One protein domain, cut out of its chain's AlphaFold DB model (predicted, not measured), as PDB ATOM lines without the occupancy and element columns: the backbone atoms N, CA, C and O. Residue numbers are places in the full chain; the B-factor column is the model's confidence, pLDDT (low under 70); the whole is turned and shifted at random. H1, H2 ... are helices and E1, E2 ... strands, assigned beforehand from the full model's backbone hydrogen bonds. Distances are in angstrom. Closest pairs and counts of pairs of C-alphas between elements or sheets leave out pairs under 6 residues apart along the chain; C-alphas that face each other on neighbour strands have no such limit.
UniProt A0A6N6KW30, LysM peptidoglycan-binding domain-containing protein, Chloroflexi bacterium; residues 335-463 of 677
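This is residues 335 to 463 of the 677 residues of the protein "LysM peptidoglycan-binding domain-containing protein" of Chloroflexi bacterium (UniProt A0A6N6KW30). What shape do these atoms make? Two sheets lie partly face to face as a sandwich with crossed strands: a larger, strongly twisted one of E3, E4, E6, E7 and E8, and a smaller one of E1, E2 and E5, whose other face H1 and H2 cover. Residues 376 to 394 form a long loop, of which 382 to 387 stick out. What is it made of? The printed part has 129 residues, in the order E1 H1 H2 E2 E3 E4 E5 E6 E7 E8; the class is mixed, helices and strands, with under half of the residues in named elements. The larger sheet is branched, the smaller runs E1 E2 E5, both antiparallel; the whole is only just compact, close to loose, with a radius of gyration of the C-alphas of 16.3 A and spans of 55 by 39 by 23 A.

How is the branched sheet built? E6, residues 432 to 441, has E3, residues 395 to 401, on one side, with N 399 and O 434 2.8 A apart, and E7, residues 445 to 448, and E8, residues 452 to 454, on the other side. N 439 and O 447 are 3.0 A apart in the hairpin of E6 and E7, and N 435 and O 452 are 2.8 A apart between E6 and E8. E3 and E4, residues 408 to 414, are a hairpin with N 398 and O 412 3.0 A apart. What faces it? The sheet of E1, residues 335 to 338, E2, residues 369 to 375, and E5, residues 421 to 425, makes a sandwich with it, two sheets face to face, the strands at 52 degrees. N 337 and O 373 of E1 and E2 are 2.9 A apart, and N 370 and O 424 of E2 and E5 are 2.8 A apart. The closest C-alphas of E1 and E8 are those of Leu 336 and Phe 454, 5.8 A. Where are the helices? H1, residues 342 to 349, and H2, residues 354 to 362, are on the same face of the sheet E1 E2 E5, two layers, helices over one face of a sheet; H1's height over the sheet is 8.6 A. They touch at a steep tilt of 55 degrees, opposite ways, with the closest C-alphas, Ala 346 and Ala 354, 4.6 A apart. In both, every O i to N i+4 pair is within hydrogen-bond range.

Where do the strands begin and end? E1 begins at C-alpha 335, (-40.844, 29.234, -51.200), and E8 ends at C-alpha 454, (-42.258, 27.424, -43.268). Which elements are longest? From first to last C-alpha E6 measures 29.5 A, E2 19.4 A, E3 19.3 A, E4 16.0 A and E5 13.2 A, and the longer of the two helices, H2, measures 11.6 A.

How large is it? The two C-alphas farthest apart, Trp 365 and Gly 384, are 56.4 A apart. Is it continuous? The printed part has no cut, and the link E2 to E3, 19 residues, is long. Where is confidence low? The mean pLDDT of the printed part is 73.5, and 42 residues are under 70, among them residues 377 to 389 and 455 to 463.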
ATOM      1  N   ALA A 335     -42.001  28.490 -51.717       67.50
ATOM      2  CA  ALA A 335     -40.844  29.234 -51.200       67.50
ATOM      3  C   ALA A 335     -41.139  30.239 -50.059       67.50
ATOM      4  O   ALA A 335     -40.432  31.243 -49.931       67.50
ATOM      5  N   LEU A 336     -42.154  29.968 -49.223       76.88
ATOM      6  CA  LEU A 336     -42.416  30.727 -47.995       76.88
ATOM      7  C   LEU A 336     -41.178  30.694 -47.083       76.88
ATOM      8  O   LEU A 336     -40.669  29.620 -46.762       76.88
ATOM      9  N   ARG A 337     -40.700  31.872 -46.684       75.50
ATOM     10  CA  ARG A 337     -39.503  32.085 -45.857       75.50
ATOM     11  C   ARG A 337     -39.575  33.441 -45.158       75.50
ATOM     12  O   ARG A 337     -40.473  34.231 -45.434       75.50
ATOM     13  N   GLU A 338     -38.613  33.737 -44.294       81.12
ATOM     14  CA  GLU A 338     -38.346  35.119 -43.887       81.12
ATOM     15  C   GLU A 338     -37.490  35.846 -44.941       81.12
ATOM     16  O   GLU A 338     -36.586  35.246 -45.521       81.12
ATOM     17  N   ALA A 339     -37.766  37.131 -45.174       79.75
ATOM     18  CA  ALA A 339     -36.960  38.001 -46.024       79.75
ATOM     19  C   ALA A 339     -35.553  38.206 -45.440       79.75
ATOM     20  O   ALA A 339     -35.397  38.651 -44.303       79.75
ATOM     21  N   ALA A 340     -34.524  37.968 -46.251       74.25
ATOM     22  CA  ALA A 340     -33.124  38.170 -45.896       74.25
ATOM     23  C   ALA A 340     -32.694  39.647 -45.959       74.25
ATOM     24  O   ALA A 340     -31.641  40.009 -45.437       74.25
ATOM     25  N   SER A 341     -33.478  40.526 -46.599       77.62
ATOM     26  CA  SER A 341     -33.168  41.959 -46.677       77.62
ATOM     27  C   SER A 341     -34.400  42.853 -46.840       77.62
ATOM     28  O   SER A 341     -35.458  42.423 -47.302       77.62
ATOM     29  N   VAL A 342     -34.223  44.145 -46.535       78.62
ATOM     30  CA  VAL A 342     -35.212  45.202 -46.815       78.62
ATOM     31  C   VAL A 342     -35.570  45.269 -48.305       78.62
ATOM     32  O   VAL A 342     -36.725  45.537 -48.623       78.62
ATOM     33  N   SER A 343     -34.613  45.005 -49.208       80.31
ATOM     34  CA  SER A 343     -34.863  44.984 -50.658       80.31
ATOM     35  C   SER A 343     -35.781  43.829 -51.036       80.31
ATOM     36  O   SER A 343     -36.830  44.062 -51.618       80.31
ATOM     37  N   GLU A 344     -35.446  42.607 -50.614       80.12
ATOM     38  CA  GLU A 344     -36.253  41.418 -50.902       80.12
ATOM     39  C   GLU A 344     -37.679  41.569 -50.358       80.12
ATOM     40  O   GLU A 344     -38.642  41.320 -51.079       80.12
ATOM     41  N   CYS A 345     -37.826  42.054 -49.120       83.81
ATOM     42  CA  CYS A 345     -39.134  42.412 -48.577       83.81
ATOM     43  C   CYS A 345     -39.866  43.405 -49.489       83.81
ATOM     44  O   CYS A 345     -41.038  43.196 -49.800       83.81
ATOM     45  N   ALA A 346     -39.185  44.465 -49.941       85.56
ATOM     46  CA  ALA A 346     -39.807  45.512 -50.739       85.56
ATOM     47  C   ALA A 346     -40.278  45.008 -52.113       85.56
ATOM     48  O   ALA A 346     -41.389  45.341 -52.531       85.56
ATOM     49  N   ASP A 347     -39.477  44.161 -52.762       84.25
ATOM     50  CA  ASP A 347     -39.782  43.540 -54.054       84.25
ATOM     51  C   ASP A 347     -41.032  42.639 -53.975       84.25
ATOM     52  O   ASP A 347     -41.839  42.599 -54.905       84.25
ATOM     53  N   HIS A 348     -41.249  41.974 -52.834       85.50
ATOM     54  CA  HIS A 348     -42.395  41.085 -52.606       85.50
ATOM     55  C   HIS A 348     -43.634  41.803 -52.033       85.50
ATOM     56  O   HIS A 348     -44.751  41.303 -52.159       85.50
ATOM     57  N   PHE A 349     -43.495  42.979 -51.408       83.00
ATOM     58  CA  PHE A 349     -44.615  43.682 -50.757       83.00
ATOM     59  C   PHE A 349     -45.623  44.300 -51.750       83.00
ATOM     60  O   PHE A 349     -46.749  44.631 -51.373       83.00
ATOM     61  N   GLY A 350     -45.237  44.472 -53.020       70.81
ATOM     62  CA  GLY A 350     -46.161  44.793 -54.114       70.81
ATOM     63  C   GLY A 350     -46.840  46.171 -54.050       70.81
ATOM     64  O   GLY A 350     -47.895  46.351 -54.659       70.81
ATOM     65  N   ASN A 351     -46.290  47.152 -53.319       76.19
ATOM     66  CA  ASN A 351     -46.839  48.515 -53.270       76.19
ATOM     67  C   ASN A 351     -45.768  49.619 -53.140       76.19
ATOM     68  O   ASN A 351     -44.614  49.365 -52.814       76.19
ATOM     69  N   VAL A 352     -46.155  50.877 -53.372       75.25
ATOM     70  CA  VAL A 352     -45.228  52.032 -53.403       75.25
ATOM     71  C   VAL A 352     -44.631  52.432 -52.044       75.25
ATOM     72  O   VAL A 352     -43.689  53.219 -52.004       75.25
ATOM     73  N   TRP A 353     -45.159  51.909 -50.936       73.81
ATOM     74  CA  TRP A 353     -44.657  52.147 -49.576       73.81
ATOM     75  C   TRP A 353     -43.783  51.000 -49.055       73.81
ATOM     76  O   TRP A 353     -43.252  51.100 -47.950       73.81
ATOM     77  N   ALA A 354     -43.609  49.943 -49.853       79.69
ATOM     78  CA  ALA A 354     -42.896  48.721 -49.512       79.69
ATOM     79  C   ALA A 354     -41.536  48.985 -48.852       79.69
ATOM     80  O   ALA A 354     -41.323  48.587 -47.712       79.69
ATOM     81  N   ALA A 355     -40.661  49.755 -49.506       76.62
ATOM     82  CA  ALA A 355     -39.335  50.076 -48.978       76.62
ATOM     83  C   ALA A 355     -39.371  50.792 -47.613       76.62
ATOM     84  O   ALA A 355     -38.532  50.515 -46.762       76.62
ATOM     85  N   LEU A 356     -40.352  51.673 -47.371       78.94
ATOM     86  CA  LEU A 356     -40.503  52.368 -46.086       78.94
ATOM     87  C   LEU A 356     -40.958  51.398 -44.985       78.94
ATOM     88  O   LEU A 356     -40.364  51.363 -43.911       78.94
ATOM     89  N   VAL A 357     -41.982  50.589 -45.269       82.06
ATOM     90  CA  VAL A 357     -42.551  49.617 -44.323       82.06
ATOM     91  C   VAL A 357     -41.539  48.517 -43.988       82.06
ATOM     92  O   VAL A 357     -41.313  48.227 -42.816       82.06
ATOM     93  N   CYS A 358     -40.877  47.952 -44.999       84.19
ATOM     94  CA  CYS A 358     -39.813  46.967 -44.829       84.19
ATOM     95  C   CYS A 358     -38.627  47.536 -44.036       84.19
ATOM     96  O   CYS A 358     -38.122  46.864 -43.141       84.19
ATOM     97  N   ASN A 359     -38.209  48.779 -44.309       81.44
ATOM     98  CA  ASN A 359     -37.118  49.418 -43.575       81.44
ATOM     99  C   ASN A 359     -37.451  49.605 -42.088       81.44
ATOM    100  O   ASN A 359     -36.653  49.210 -41.245       81.44
ATOM    101  N   GLU A 360     -38.620  50.161 -41.756       79.56
ATOM    102  CA  GLU A 360     -39.031  50.362 -40.355       79.56
ATOM    103  C   GLU A 360     -39.161  49.037 -39.586       79.56
ATOM    104  O   GLU A 360     -38.767  48.957 -38.425       79.56
ATOM    105  N   LEU A 361     -39.692  47.985 -40.223       78.12
ATOM    106  CA  LEU A 361     -39.955  46.706 -39.558       78.12
ATOM    107  C   LEU A 361     -38.717  45.802 -39.450       78.12
ATOM    108  O   LEU A 361     -38.586  45.093 -38.454       78.12
ATOM    109  N   MET A 362     -37.814  45.820 -40.438       76.75
ATOM    110  CA  MET A 362     -36.620  44.960 -40.451       76.75
ATOM    111  C   MET A 362     -35.385  45.616 -39.822       76.75
ATOM    112  O   MET A 362     -34.600  44.915 -39.194       76.75
ATOM    113  N   ASN A 363     -35.225  46.945 -39.917       71.38
ATOM    114  CA  ASN A 363     -34.135  47.678 -39.248       71.38
ATOM    115  C   ASN A 363     -34.528  48.171 -37.839       71.38
ATOM    116  O   ASN A 363     -33.851  49.016 -37.243       71.38
ATOM    117  N   ALA A 364     -35.627  47.651 -37.285       61.91
ATOM    118  CA  ALA A 364     -35.988  47.868 -35.896       61.91
ATOM    119  C   ALA A 364     -34.890  47.310 -34.971       61.91
ATOM    120  O   ALA A 364     -34.488  46.157 -35.081       61.91
ATOM    121  N   TRP A 365     -34.465  48.114 -33.990       43.72
ATOM    122  CA  TRP A 365     -33.470  47.725 -32.969       43.72
ATOM    123  C   TRP A 365     -33.887  46.496 -32.147       43.72
ATOM    124  O   TRP A 365     -33.067  45.878 -31.478       43.72
ATOM    125  N   VAL A 366     -35.179  46.177 -32.173       51.38
ATOM    126  CA  VAL A 366     -35.779  44.981 -31.602       51.38
ATOM    127  C   VAL A 366     -36.672  44.413 -32.692       51.38
ATOM    128  O   VAL A 366     -37.650  45.055 -33.077       51.38
ATOM    129  N   LYS A 367     -36.338  43.224 -33.195       60.47
ATOM    130  CA  LYS A 367     -37.195  42.496 -34.130       60.47
ATOM    131  C   LYS A 367     -38.535  42.234 -33.437       60.47
ATOM    132  O   LYS A 367     -38.563  41.643 -32.363       60.47
ATOM    133  N   GLN A 368     -39.630  42.715 -34.019       63.53
ATOM    134  CA  GLN A 368     -40.995  42.540 -33.487       63.53
ATOM    135  C   GLN A 368     -41.884  41.693 -34.402       63.53
ATOM    136  O   GLN A 368     -42.957  41.257 -33.989       63.53
ATOM    137  N   TYR A 369     -41.422  41.435 -35.626       74.00
ATOM    138  CA  TYR A 369     -42.148  40.724 -36.668       74.00
ATOM    139  C   TYR A 369     -41.211  39.728 -37.361       74.00
ATOM    140  O   TYR A 369     -40.028  40.023 -37.535       74.00
ATOM    141  N   TYR A 370     -41.740  38.579 -37.780       78.69
ATOM    142  CA  TYR A 370     -41.171  37.859 -38.918       78.69
ATOM    143  C   TYR A 370     -41.669  38.556 -40.182       78.69
ATOM    144  O   TYR A 370     -42.876  38.763 -40.348       78.69
ATOM    145  N   MET A 371     -40.751  38.922 -41.072       87.19
ATOM    146  CA  MET A 371     -41.120  39.450 -42.381       87.19
ATOM    147  C   MET A 371     -41.207  38.290 -43.368       87.19
ATOM    148  O   MET A 371     -40.205  37.912 -43.969       87.19
ATOM    149  N   LEU A 372     -42.385  37.683 -43.496       87.38
ATOM    150  CA  LEU A 372     -42.569  36.531 -44.372       87.38
ATOM    151  C   LEU A 372     -42.691  36.969 -45.831       87.38
ATOM    152  O   LEU A 372     -43.427  37.908 -46.130       87.38
ATOM    153  N   VAL A 373     -42.015  36.250 -46.724       86.38
ATOM    154  CA  VAL A 373     -42.100  36.379 -48.186       86.38
ATOM    155  C   VAL A 373     -42.297  35.006 -48.822       86.38
ATOM    156  O   VAL A 373     -41.843  33.997 -48.282       86.38
ATOM    157  N   TRP A 374     -42.992  34.946 -49.955       86.75
ATOM    158  CA  TRP A 374     -43.287  33.707 -50.683       86.75
ATOM    159  C   TRP A 374     -43.349  33.944 -52.190       86.75
ATOM    160  O   TRP A 374     -43.249  35.064 -52.668       86.75
ATOM    161  N   GLU A 375     -43.552  32.878 -52.952       80.81
ATOM    162  CA  GLU A 375     -43.742  32.926 -54.394       80.81
ATOM    163  C   GLU A 375     -45.050  32.268 -54.830       80.81
ATOM    164  O   GLU A 375     -45.644  31.458 -54.117       80.81
ATOM    165  N   TRP A 376     -45.521  32.641 -56.018       83.62
ATOM    166  CA  TRP A 376     -46.728  32.091 -56.634       83.62
ATOM    167  C   TRP A 376     -46.680  32.259 -58.158       83.62
ATOM    168  O   TRP A 376     -46.153  33.263 -58.649       83.62
ATOM    169  N   GLN A 377     -47.236  31.282 -58.882       67.62
ATOM    170  CA  GLN A 377     -47.361  31.270 -60.343       67.62
ATOM    171  C   GLN A 377     -48.619  30.492 -60.796       67.62
ATOM    172  O   GLN A 377     -49.003  29.529 -60.124       67.62
ATOM    173  N   PRO A 378     -49.240  30.858 -61.937       56.06
ATOM    174  CA  PRO A 378     -50.425  30.182 -62.469       56.06
ATOM    175  C   PRO A 378     -50.119  28.784 -63.039       56.06
ATOM    176  O   PRO A 378     -48.992  28.490 -63.438       56.06
ATOM    177  N   GLN A 379     -51.148  27.938 -63.132       58.28
ATOM    178  CA  GLN A 379     -51.101  26.586 -63.705       58.28
ATOM    179  C   GLN A 379     -51.944  26.500 -64.980       58.28
ATOM    180  O   GLN A 379     -53.097  26.929 -65.017       58.28
ATOM    181  N   PHE A 380     -51.399  25.917 -66.043       45.12
ATOM    182  CA  PHE A 380     -52.083  25.854 -67.334       45.12
ATOM    183  C   PHE A 380     -52.810  24.521 -67.516       45.12
ATOM    184  O   PHE A 380     -52.264  23.458 -67.228       45.12
ATOM    185  N   CYS A 381     -54.050  24.575 -68.004       42.34
ATOM    186  CA  CYS A 381     -54.817  23.376 -68.328       42.34
ATOM    187  C   CYS A 381     -54.478  22.839 -69.721       42.34
ATOM    188  O   CYS A 381     -54.384  23.596 -70.688       42.34
ATOM    189  N   ILE A 382     -54.330  21.516 -69.821       33.97
ATOM    190  CA  ILE A 382     -53.996  20.829 -71.072       33.97
ATOM    191  C   ILE A 382     -55.235  20.829 -71.989       33.97
ATOM    192  O   ILE A 382     -56.317  20.439 -71.531       33.97
ATOM    193  N   PRO A 383     -55.122  21.213 -73.276       32.81
ATOM    194  CA  PRO A 383     -56.230  21.129 -74.225       32.81
ATOM    195  C   PRO A 383     -56.794  19.702 -74.322       32.81
ATOM    196  O   PRO A 383     -56.099  18.779 -74.737       32.81
ATOM    197  N   GLY A 384     -58.065  19.524 -73.951       37.97
ATOM    198  CA  GLY A 384     -58.732  18.213 -73.922       37.97
ATOM    199  C   GLY A 384     -58.736  17.506 -72.559       37.97
ATOM    200  O   GLY A 384     -59.239  16.390 -72.475       37.97
ATOM    201  N   SER A 385     -58.218  18.140 -71.502       39.94
ATOM    202  CA  SER A 385     -58.396  17.693 -70.114       39.94
ATOM    203  C   SER A 385     -59.572  18.404 -69.428       39.94
ATOM    204  O   SER A 385     -59.858  19.563 -69.725       39.94
ATOM    205  N   ASP A 386     -60.222  17.728 -68.476       47.38
ATOM    206  CA  ASP A 386     -61.312  18.282 -67.649       47.38
ATOM    207  C   ASP A 386     -60.808  19.129 -66.454       47.38
ATOM    208  O   ASP A 386     -61.572  19.408 -65.525       47.38
ATOM    209  N   CYS A 387     -59.525  19.524 -66.425       50.94
ATOM    210  CA  CYS A 387     -59.003  20.327 -65.318       50.94
ATOM    211  C   CYS A 387     -59.588  21.746 -65.310       50.94
ATOM    212  O   CYS A 387     -59.956  22.313 -66.340       50.94
ATOM    213  N   LYS A 388     -59.669  22.324 -64.110       67.44
ATOM    214  CA  LYS A 388     -60.272  23.634 -63.854       67.44
ATOM    215  C   LYS A 388     -59.389  24.426 -62.889       67.44
ATOM    216  O   LYS A 388     -59.756  24.638 -61.735       67.44
ATOM    217  N   TRP A 389     -58.209  24.828 -63.355       69.31
ATOM    218  CA  TRP A 389     -57.342  25.734 -62.600       69.31
ATOM    219  C   TRP A 389     -57.941  27.142 -62.548       69.31
ATOM    220  O   TRP A 389     -58.270  27.720 -63.585       69.31
ATOM    221  N   ILE A 390     -58.042  27.702 -61.346       74.50
ATOM    222  CA  ILE A 390     -58.378  29.106 -61.113       74.50
ATOM    223  C   ILE A 390     -57.063  29.866 -60.916       74.50
ATOM    224  O   ILE A 390     -56.452  29.820 -59.851       74.50
ATOM    225  N   ASN A 391     -56.610  30.526 -61.983       73.62
ATOM    226  CA  ASN A 391     -55.367  31.308 -62.001       73.62
ATOM    227  C   ASN A 391     -55.572  32.780 -61.638       73.62
ATOM    228  O   ASN A 391     -54.647  33.427 -61.157       73.62
ATOM    229  N   ASP A 392     -56.775  33.301 -61.861       77.25
ATOM    230  CA  ASP A 392     -57.168  34.624 -61.392       77.25
ATOM    231  C   ASP A 392     -57.529  34.491 -59.905       77.25
ATOM    232  O   ASP A 392     -58.687  34.277 -59.547       77.25
ATOM    233  N   ILE A 393     -56.501  34.493 -59.053       88.44
ATOM    234  CA  ILE A 393     -56.644  34.458 -57.592       88.44
ATOM    235  C   ILE A 393     -56.991  35.851 -57.053       88.44
ATOM    236  O   ILE A 393     -56.656  36.860 -57.671       88.44
ATOM    237  N   ASP A 394     -57.603  35.912 -55.871       89.88
ATOM    238  CA  ASP A 394     -57.980  37.163 -55.197       89.88
ATOM    239  C   ASP A 394     -57.005  37.550 -54.072       89.88
ATOM    240  O   ASP A 394     -56.960  38.707 -53.647       89.88
ATOM    241  N   GLY A 395     -56.193  36.604 -53.593       91.75
ATOM    242  CA  GLY A 395     -55.206  36.868 -52.554       91.75
ATOM    243  C   GLY A 395     -54.632  35.613 -51.909       91.75
ATOM    244  O   GLY A 395     -54.682  34.516 -52.471       91.75
ATOM    245  N   TYR A 396     -54.092  35.794 -50.705       96.12
ATOM    246  CA  TYR A 396     -53.497  34.730 -49.901       96.12
ATOM    247  C   TYR A 396     -54.017  34.736 -48.462       96.12
ATOM    248  O   TYR A 396     -54.324  35.788 -47.900       96.12
ATOM    249  N   TYR A 397     -54.028  33.561 -47.837       95.25
ATOM    250  CA  TYR A 397     -54.165  33.408 -46.391       95.25
ATOM    251  C   TYR A 397     -52.870  32.873 -45.793       95.25
ATOM    252  O   TYR A 397     -52.420  31.789 -46.167       95.25
ATOM    253  N   VAL A 398     -52.308  33.608 -44.833       92.38
ATOM    254  CA  VAL A 398     -51.165  33.166 -44.021       92.38
ATOM    255  C   VAL A 398     -51.680  32.728 -42.653       92.38
ATOM    256  O   VAL A 398     -52.272  33.520 -41.927       92.38
ATOM    257  N   TYR A 399     -51.456  31.469 -42.303       86.44
ATOM    258  CA  TYR A 399     -51.880  30.838 -41.057       86.44
ATOM    259  C   TYR A 399     -50.681  30.628 -40.136       86.44
ATOM    260  O   TYR A 399     -49.569  30.357 -40.601       86.44
ATOM    261  N   GLU A 400     -50.922  30.649 -38.829       84.31
ATOM    262  CA  GLU A 400     -50.027  29.979 -37.884       84.31
ATOM    263  C   GLU A 400     -50.332  28.475 -37.891       84.31
ATOM    264  O   GLU A 400     -51.477  28.072 -38.101       84.31
ATOM    265  N   VAL A 401     -49.332  27.631 -37.658       76.00
ATOM    266  CA  VAL A 401     -49.505  26.177 -37.558       76.00
ATOM    267  C   VAL A 401     -49.290  25.745 -36.113       76.00
ATOM    268  O   VAL A 401     -48.269  26.074 -35.505       76.00
ATOM    269  N   ASP A 402     -50.244  24.994 -35.574       66.75
ATOM    270  CA  ASP A 402     -50.128  24.331 -34.278       66.75
ATOM    271  C   ASP A 402     -48.964  23.313 -34.308       66.75
ATOM    272  O   ASP A 402     -49.001  22.383 -35.118       66.75
ATOM    273  N   PRO A 403     -47.933  23.450 -33.452       60.03
ATOM    274  CA  PRO A 403     -46.770  22.565 -33.471       60.03
ATOM    275  C   PRO A 403     -47.053  21.150 -32.935       60.03
ATOM    276  O   PRO A 403     -46.259  20.250 -33.197       60.03
ATOM    277  N   GLU A 404     -48.148  20.934 -32.196       55.88
ATOM    278  CA  GLU A 404     -48.552  19.619 -31.680       55.88
ATOM    279  C   GLU A 404     -49.565  18.932 -32.605       55.88
ATOM    280  O   GLU A 404     -49.487  17.723 -32.828       55.88
ATOM    281  N   THR A 405     -50.526  19.690 -33.148       66.75
ATOM    282  CA  THR A 405     -51.659  19.130 -33.913       66.75
ATOM    283  C   THR A 405     -51.580  19.351 -35.425       66.75
ATOM    284  O   THR A 405     -52.398  18.797 -36.160       66.75
ATOM    285  N   SER A 406     -50.616  20.145 -35.907       67.19
ATOM    286  CA  SER A 406     -50.495  20.598 -37.306       67.19
ATOM    287  C   SER A 406     -51.730  21.335 -37.856       67.19
ATOM    288  O   SER A 406     -51.874  21.499 -39.068       67.19
ATOM    289  N   GLN A 407     -52.638  21.796 -36.987       78.62
ATOM    290  CA  GLN A 407     -53.815  22.561 -37.397       78.62
ATOM    291  C   GLN A 407     -53.449  23.986 -37.818       78.62
ATOM    292  O   GLN A 407     -52.578  24.625 -37.229       78.62
ATOM    293  N   LEU A 408     -54.159  24.496 -38.825       79.88
ATOM    294  CA  LEU A 408     -54.036  25.879 -39.280       79.88
ATOM    295  C   LEU A 408     -54.876  26.802 -38.390       79.88
ATOM    296  O   LEU A 408     -56.103  26.696 -38.346       79.88
ATOM    297  N   ILE A 409     -54.209  27.719 -37.696       80.06
ATOM    298  CA  ILE A 409     -54.788  28.675 -36.753       80.06
ATOM    299  C   ILE A 409     -54.920  30.044 -37.439       80.06
ATOM    300  O   ILE A 409     -53.978  30.520 -38.070       80.06
ATOM    301  N   SER A 410     -56.092  30.672 -37.275       77.69
ATOM    302  CA  SER A 410     -56.384  32.101 -37.508       77.69
ATOM    303  C   SER A 410     -55.676  32.758 -38.711       77.69
ATOM    304  O   SER A 410     -54.633  33.386 -38.529       77.69
ATOM    305  N   PRO A 411     -56.240  32.690 -39.933       86.88
ATOM    306  CA  PRO A 411     -55.611  33.284 -41.110       86.88
ATOM    307  C   PRO A 411     -55.509  34.812 -41.045       86.88
ATOM    308  O   PRO A 411     -56.495  35.518 -40.827       86.88
ATOM    309  N   HIS A 412     -54.330  35.323 -41.383       89.12
ATOM    310  CA  HIS A 412     -54.137  36.677 -41.878       89.12
ATOM    311  C   HIS A 412     -54.494  36.726 -43.369       89.12
ATOM    312  O   HIS A 412     -53.899  36.010 -44.175       89.12
ATOM    313  N   ASN A 413     -55.459  37.571 -43.738       94.38
ATOM    314  CA  ASN A 413     -55.848  37.783 -45.132       94.38
ATOM    315  C   ASN A 413     -54.932  38.810 -45.817       94.38
ATOM    316  O   ASN A 413     -54.741  39.913 -45.298       94.38
ATOM    317  N   VAL A 414     -54.429  38.463 -46.999       93.44
ATOM    318  CA  VAL A 414     -53.673  39.320 -47.914       93.44
ATOM    319  C   VAL A 414     -54.477  39.452 -49.221       93.44
ATOM    320  O   VAL A 414     -54.232  38.698 -50.164       93.44
ATOM    321  N   PRO A 415     -55.450  40.384 -49.304       92.50
ATOM    322  CA  PRO A 415     -56.387  40.511 -50.429       92.50
ATOM    323  C   PRO A 415     -55.773  41.283 -51.612       92.50
ATOM    324  O   PRO A 415     -56.309  42.290 -52.078       92.50
ATOM    325  N   ASN A 416     -54.580  40.866 -52.034       88.62
ATOM    326  CA  ASN A 416     -53.864  41.392 -53.191       88.62
ATOM    327  C   ASN A 416     -52.952  40.286 -53.764       88.62
ATOM    328  O   ASN A 416     -51.930  39.985 -53.144       88.62
ATOM    329  N   PRO A 417     -53.251  39.726 -54.950       85.44
ATOM    330  CA  PRO A 417     -52.450  38.673 -55.590       85.44
ATOM    331  C   PRO A 417     -50.978  39.036 -55.818       85.44
ATOM    332  O   PRO A 417     -50.113  38.157 -55.832       85.44
ATOM    333  N   SER A 418     -50.686  40.329 -55.981       84.19
ATOM    334  CA  SER A 418     -49.332  40.849 -56.200       84.19
ATOM    335  C   SER A 418     -48.558  41.094 -54.902       84.19
ATOM    336  O   SER A 418     -47.350  41.314 -54.960       84.19
ATOM    337  N   GLN A 419     -49.217  41.082 -53.739       91.38
ATOM    338  CA  GLN A 419     -48.539  41.186 -52.450       91.38
ATOM    339  C   GLN A 419     -48.138  39.786 -51.985       91.38
ATOM    340  O   GLN A 419     -48.957  39.014 -51.491       91.38
ATOM    341  N   LYS A 420     -46.848  39.490 -52.118       92.25
ATOM    342  CA  LYS A 420     -46.200  38.237 -51.727       92.25
ATOM    343  C   LYS A 420     -45.402  38.355 -50.416       92.25
ATOM    344  O   LYS A 420     -44.455  37.601 -50.195       92.25
ATOM    345  N   ALA A 421     -45.748  39.333 -49.576       92.38
ATOM    346  CA  ALA A 421     -45.104  39.576 -48.288       92.38
ATOM    347  C   ALA A 421     -46.110  39.925 -47.181       92.38
ATOM    348  O   ALA A 421     -47.108  40.618 -47.418       92.38
ATOM    349  N   LEU A 422     -45.812  39.498 -45.953       91.25
ATOM    350  CA  LEU A 422     -46.582  39.820 -44.754       91.25
ATOM    351  C   LEU A 422     -45.674  39.911 -43.522       91.25
ATOM    352  O   LEU A 422     -44.984  38.957 -43.167       91.25
ATOM    353  N   ALA A 423     -45.762  41.032 -42.809       87.94
ATOM    354  CA  ALA A 423     -45.244  41.135 -41.453       87.94
ATOM    355  C   ALA A 423     -46.211  40.440 -40.483       87.94
ATOM    356  O   ALA A 423     -47.308  40.941 -40.229       87.94
ATOM    357  N   VAL A 424     -45.803  39.298 -39.934       81.44
ATOM    358  CA  VAL A 424     -46.511  38.623 -38.837       81.44
ATOM    359  C   VAL A 424     -45.777  38.920 -37.537       81.44
ATOM    360  O   VAL A 424     -44.549  38.899 -37.502       81.44
ATOM    361  N   SER A 425     -46.502  39.248 -36.466       72.56
ATOM    362  CA  SER A 425     -45.884  39.506 -35.157       72.56
ATOM    363  C   SER A 425     -45.028  38.310 -34.741       72.56
ATOM    364  O   SER A 425     -45.472  37.174 -34.909       72.56
ATOM    365  N   LEU A 426     -43.832  38.550 -34.187       62.22
ATOM    366  CA  LEU A 426     -43.003  37.471 -33.647       62.22
ATOM    367  C   LEU A 426     -43.835  36.681 -32.624       62.22
ATOM    368  O   LEU A 426     -44.271  37.248 -31.612       62.22
ATOM    369  N   PRO A 427     -44.089  35.392 -32.877       51.47
ATOM    370  CA  PRO A 427     -44.957  34.602 -32.046       51.47
ATOM    371  C   PRO A 427     -44.202  34.142 -30.809       51.47
ATOM    372  O   PRO A 427     -42.973  34.081 -30.759       51.47
ATOM    373  N   TRP A 428     -44.965  33.799 -29.782       45.75
ATOM    374  CA  TRP A 428     -44.405  33.278 -28.550       45.75
ATOM    375  C   TRP A 428     -44.287  31.755 -28.716       45.75
ATOM    376  O   TRP A 428     -45.309  31.064 -28.767       45.75
ATOM    377  N   GLY A 429     -43.050  31.257 -28.834       48.22
ATOM    378  CA  GLY A 429     -42.719  29.849 -29.091       48.22
ATOM    379  C   GLY A 429     -42.437  29.525 -30.567       48.22
ATOM    380  O   GLY A 429     -42.693  30.337 -31.456       48.22
ATOM    381  N   ALA A 430     -41.906  28.326 -30.823       48.44
ATOM    382  CA  ALA A 430     -41.559  27.835 -32.160       48.44
ATOM    383  C   ALA A 430     -42.816  27.553 -33.008       48.44
ATOM    384  O   ALA A 430     -43.304  26.423 -33.061       48.44
ATOM    385  N   ARG A 431     -43.363  28.590 -33.654       64.44
ATOM    386  CA  ARG A 431     -44.482  28.454 -34.596       64.44
ATOM    387  C   ARG A 431     -43.973  28.301 -36.017       64.44
ATOM    388  O   ARG A 431     -43.171  29.106 -36.488       64.44
ATOM    389  N   CYS A 432     -44.511  27.305 -36.705       72.88
ATOM    390  CA  CYS A 432     -44.478  27.271 -38.155       72.88
ATOM    391  C   CYS A 432     -45.609  28.141 -38.716       72.88
ATOM    392  O   CYS A 432     -46.627  28.379 -38.062       72.88
ATOM    393  N   TYR A 433     -45.437  28.575 -39.953       82.12
ATOM    394  CA  TYR A 433     -46.424  29.276 -40.755       82.12
ATOM    395  C   TYR A 433     -46.823  28.414 -41.939       82.12
ATOM    396  O   TYR A 433     -46.021  27.619 -42.429       82.12
ATOM    397  N   ALA A 434     -48.041  28.599 -42.424       82.31
ATOM    398  CA  ALA A 434     -48.482  28.029 -43.685       82.31
ATOM    399  C   ALA A 434     -49.180  29.089 -44.526       82.31
ATOM    400  O   ALA A 434     -49.793  30.007 -43.986       82.31
ATOM    401  N   ILE A 435     -49.119  28.954 -45.844       89.12
ATOM    402  CA  ILE A 435     -49.782  29.865 -46.768       89.12
ATOM    403  C   ILE A 435     -50.620  29.119 -47.800       89.12
ATOM    404  O   ILE A 435     -50.205  28.082 -48.318       89.12
ATOM    405  N   LYS A 436     -51.788  29.678 -48.113       93.25
ATOM    406  CA  LYS A 436     -52.631  29.307 -49.252       93.25
ATOM    407  C   LYS A 436     -52.869  30.517 -50.148       93.25
ATOM    408  O   LYS A 436     -52.914  31.638 -49.649       93.25
ATOM    409  N   ALA A 437     -53.070  30.288 -51.439       91.44
ATOM    410  CA  ALA A 437     -53.757  31.232 -52.317       91.44
ATOM    411  C   ALA A 437     -55.263  30.928 -52.294       91.44
ATOM    412  O   ALA A 437     -55.644  29.772 -52.106       91.44
ATOM    413  N   TYR A 438     -56.107  31.937 -52.504       94.00
ATOM    414  CA  TYR A 438     -57.556  31.755 -52.597       94.00
ATOM    415  C   TYR A 438     -58.152  32.515 -53.788       94.00
ATOM    416  O   TYR A 438     -57.584  33.504 -54.258       94.00
ATOM    417  N   ALA A 439     -59.316  32.067 -54.254       88.50
ATOM    418  CA  ALA A 439     -60.104  32.743 -55.282       88.50
ATOM    419  C   ALA A 439     -61.601  32.748 -54.934       88.50
ATOM    420  O   ALA A 439     -62.134  31.765 -54.416       88.50
ATOM    421  N   GLU A 440     -62.283  33.847 -55.247       87.56
ATOM    422  CA  GLU A 440     -63.707  34.088 -55.007       87.56
ATOM    423  C   GLU A 440     -64.479  34.031 -56.327       87.56
ATOM    424  O   GLU A 440     -64.678  35.029 -57.023       87.56
ATOM    425  N   ASN A 441     -64.951  32.842 -56.703       75.56
ATOM    426  CA  ASN A 441     -65.648  32.669 -57.972       75.56
ATOM    427  C   ASN A 441     -67.176  32.843 -57.806       75.56
ATOM    428  O   ASN A 441     -67.793  32.052 -57.093       75.56
ATOM    429  N   PRO A 442     -67.853  33.760 -58.527       70.25
ATOM    430  CA  PRO A 442     -69.305  33.955 -58.400       70.25
ATOM    431  C   PRO A 442     -70.188  32.743 -58.752       70.25
ATOM    432  O   PRO A 442     -71.393  32.794 -58.510       70.25
ATOM    433  N   GLN A 443     -69.640  31.699 -59.384       63.38
ATOM    434  CA  GLN A 443     -70.354  30.470 -59.759       63.38
ATOM    435  C   GLN A 443     -69.994  29.259 -58.885       63.38
ATOM    436  O   GLN A 443     -70.809  28.347 -58.766       63.38
ATOM    437  N   ILE A 444     -68.788  29.232 -58.308       68.44
ATOM    438  CA  ILE A 444     -68.238  28.076 -57.566       68.44
ATOM    439  C   ILE A 444     -68.124  28.381 -56.059       68.44
ATOM    440  O   ILE A 444     -68.143  27.472 -55.234       68.44
ATOM    441  N   GLY A 445     -68.096  29.662 -55.688       79.38
ATOM    442  CA  GLY A 445     -67.815  30.140 -54.340       79.38
ATOM    443  C   GLY A 445     -66.317  30.306 -54.086       79.38
ATOM    444  O   GLY A 445     -65.514  30.407 -55.018       79.38
ATOM    445  N   HIS A 446     -65.975  30.340 -52.803       89.50
ATOM    446  CA  HIS A 446     -64.609  30.440 -52.309       89.50
ATOM    447  C   HIS A 446     -63.840  29.129 -52.529       89.50
ATOM    448  O   HIS A 446     -64.314  28.062 -52.126       89.50
ATOM    449  N   VAL A 447     -62.642  29.208 -53.111       87.50
ATOM    450  CA  VAL A 447     -61.744  28.062 -53.318       87.50
ATOM    451  C   VAL A 447     -60.361  28.375 -52.750       87.50
ATOM    452  O   VAL A 447     -59.749  29.380 -53.102       87.50
ATOM    453  N   ASP A 448     -59.872  27.479 -51.895       89.75
ATOM    454  CA  ASP A 448     -58.554  27.507 -51.252       89.75
ATOM    455  C   ASP A 448     -57.558  26.623 -52.026       89.75
ATOM    456  O   ASP A 448     -57.906  25.525 -52.471       89.75
ATOM    457  N   SER A 449     -56.287  27.023 -52.101       85.25
ATOM    458  CA  SER A 449     -55.206  26.144 -52.556       85.25
ATOM    459  C   SER A 449     -54.800  25.116 -51.488       85.25
ATOM    460  O   SER A 449     -55.128  25.225 -50.300       85.25
ATOM    461  N   LYS A 450     -53.964  24.145 -51.880       82.12
ATOM    462  CA  LYS A 450     -53.132  23.408 -50.911       82.12
ATOM    463  C   LYS A 450     -52.180  24.375 -50.198       82.12
ATOM    464  O   LYS A 450     -51.813  25.408 -50.762       82.12
ATOM    465  N   ALA A 451     -51.806  24.049 -48.963       74.12
ATOM    466  CA  ALA A 451     -50.963  24.905 -48.136       74.12
ATOM    467  C   ALA A 451     -49.465  24.602 -48.318       74.12
ATOM    468  O   ALA A 451     -49.081  23.440 -48.441       74.12
ATOM    469  N   TYR A 452     -48.625  25.636 -48.271       71.31
ATOM    470  CA  TYR A 452     -47.161  25.529 -48.238       71.31
ATOM    471  C   TYR A 452     -46.628  26.061 -46.903       71.31
ATOM    472  O   TYR A 452     -47.068  27.119 -46.464       71.31
ATOM    473  N   GLY A 453     -45.707  25.347 -46.247       68.94
ATOM    474  CA  GLY A 453     -45.271  25.658 -44.879       68.94
ATOM    475  C   GLY A 453     -43.825  26.137 -44.734       68.94
ATOM    476  O   GLY A 453     -42.962  25.795 -45.537       68.94
ATOM    477  N   PHE A 454     -43.566  26.893 -43.665       70.31
ATOM    478  CA  PHE A 454     -42.258  27.424 -43.268       70.31
ATOM    479  C   PHE A 454     -42.102  27.386 -41.743       70.31
ATOM    480  O   PHE A 454     -43.018  27.772 -41.025       70.31
ATOM    481  N   CYS A 455     -40.939  26.975 -41.238       64.38
ATOM    482  CA  CYS A 455     -40.643  26.932 -39.804       64.38
ATOM    483  C   CYS A 455     -39.312  27.658 -39.535       64.38
ATOM    484  O   CYS A 455     -38.260  27.119 -39.886       64.38
ATOM    485  N   PRO A 456     -39.323  28.873 -38.957       57.78
ATOM    486  CA  PRO A 456     -38.096  29.586 -38.620       57.78
ATOM    487  C   PRO A 456     -37.419  28.965 -37.386       57.78
ATOM    488  O   PRO A 456     -37.928  29.063 -36.269       57.78
ATOM    489  N   GLY A 457     -36.245  28.364 -37.597       51.53
ATOM    490  CA  GLY A 457     -35.431  27.743 -36.547       51.53
ATOM    491  C   GLY A 457     -35.879  26.329 -36.148       51.53
ATOM    492  O   GLY A 457     -37.031  25.934 -36.327       51.53
ATOM    493  N   GLY A 458     -34.945  25.544 -35.602       43.56
ATOM    494  CA  GLY A 458     -35.262  24.243 -35.008       43.56
ATOM    495  C   GLY A 458     -36.096  24.403 -33.731       43.56
ATOM    496  O   GLY A 458     -35.922  25.368 -32.992       43.56
ATOM    497  N   GLN A 459     -36.974  23.436 -33.443       41.28
ATOM    498  CA  GLN A 459     -37.968  23.496 -32.352       41.28
ATOM    499  C   GLN A 459     -37.417  23.725 -30.923       41.28
ATOM    500  O   GLN A 459     -38.216  23.952 -30.017       41.28
ATOM    501  N   ASN A 460     -36.099  23.674 -30.698       41.38
ATOM    502  CA  ASN A 460     -35.507  23.551 -29.361       41.38
ATOM    503  C   ASN A 460     -34.838  24.825 -28.796       41.38
ATOM    504  O   ASN A 460     -34.675  24.902 -27.582       41.38
ATOM    505  N   ASP A 461     -34.487  25.825 -29.616       41.91
ATOM    506  CA  ASP A 461     -33.551  26.894 -29.192       41.91
ATOM    507  C   ASP A 461     -34.205  28.242 -28.815       41.91
ATOM    508  O   ASP A 461     -33.515  29.199 -28.470       41.91
ATOM    509  N   LEU A 462     -35.540  28.345 -28.848       51.03
ATOM    510  CA  LEU A 462     -36.280  29.604 -28.639       51.03
ATOM    511  C   LEU A 462     -37.223  29.559 -27.424       51.03
ATOM    512  O   LEU A 462     -38.417  29.855 -27.524       51.03
ATOM    513  N   ALA A 463     -36.685  29.222 -26.251       53.97
ATOM    514  CA  ALA A 463     -37.353  29.486 -24.976       53.97
ATOM    515  C   ALA A 463     -37.026  30.918 -24.496       53.97
ATOM    516  O   ALA A 463     -35.847  31.280 -24.475       53.97
TER     517      ALA A 463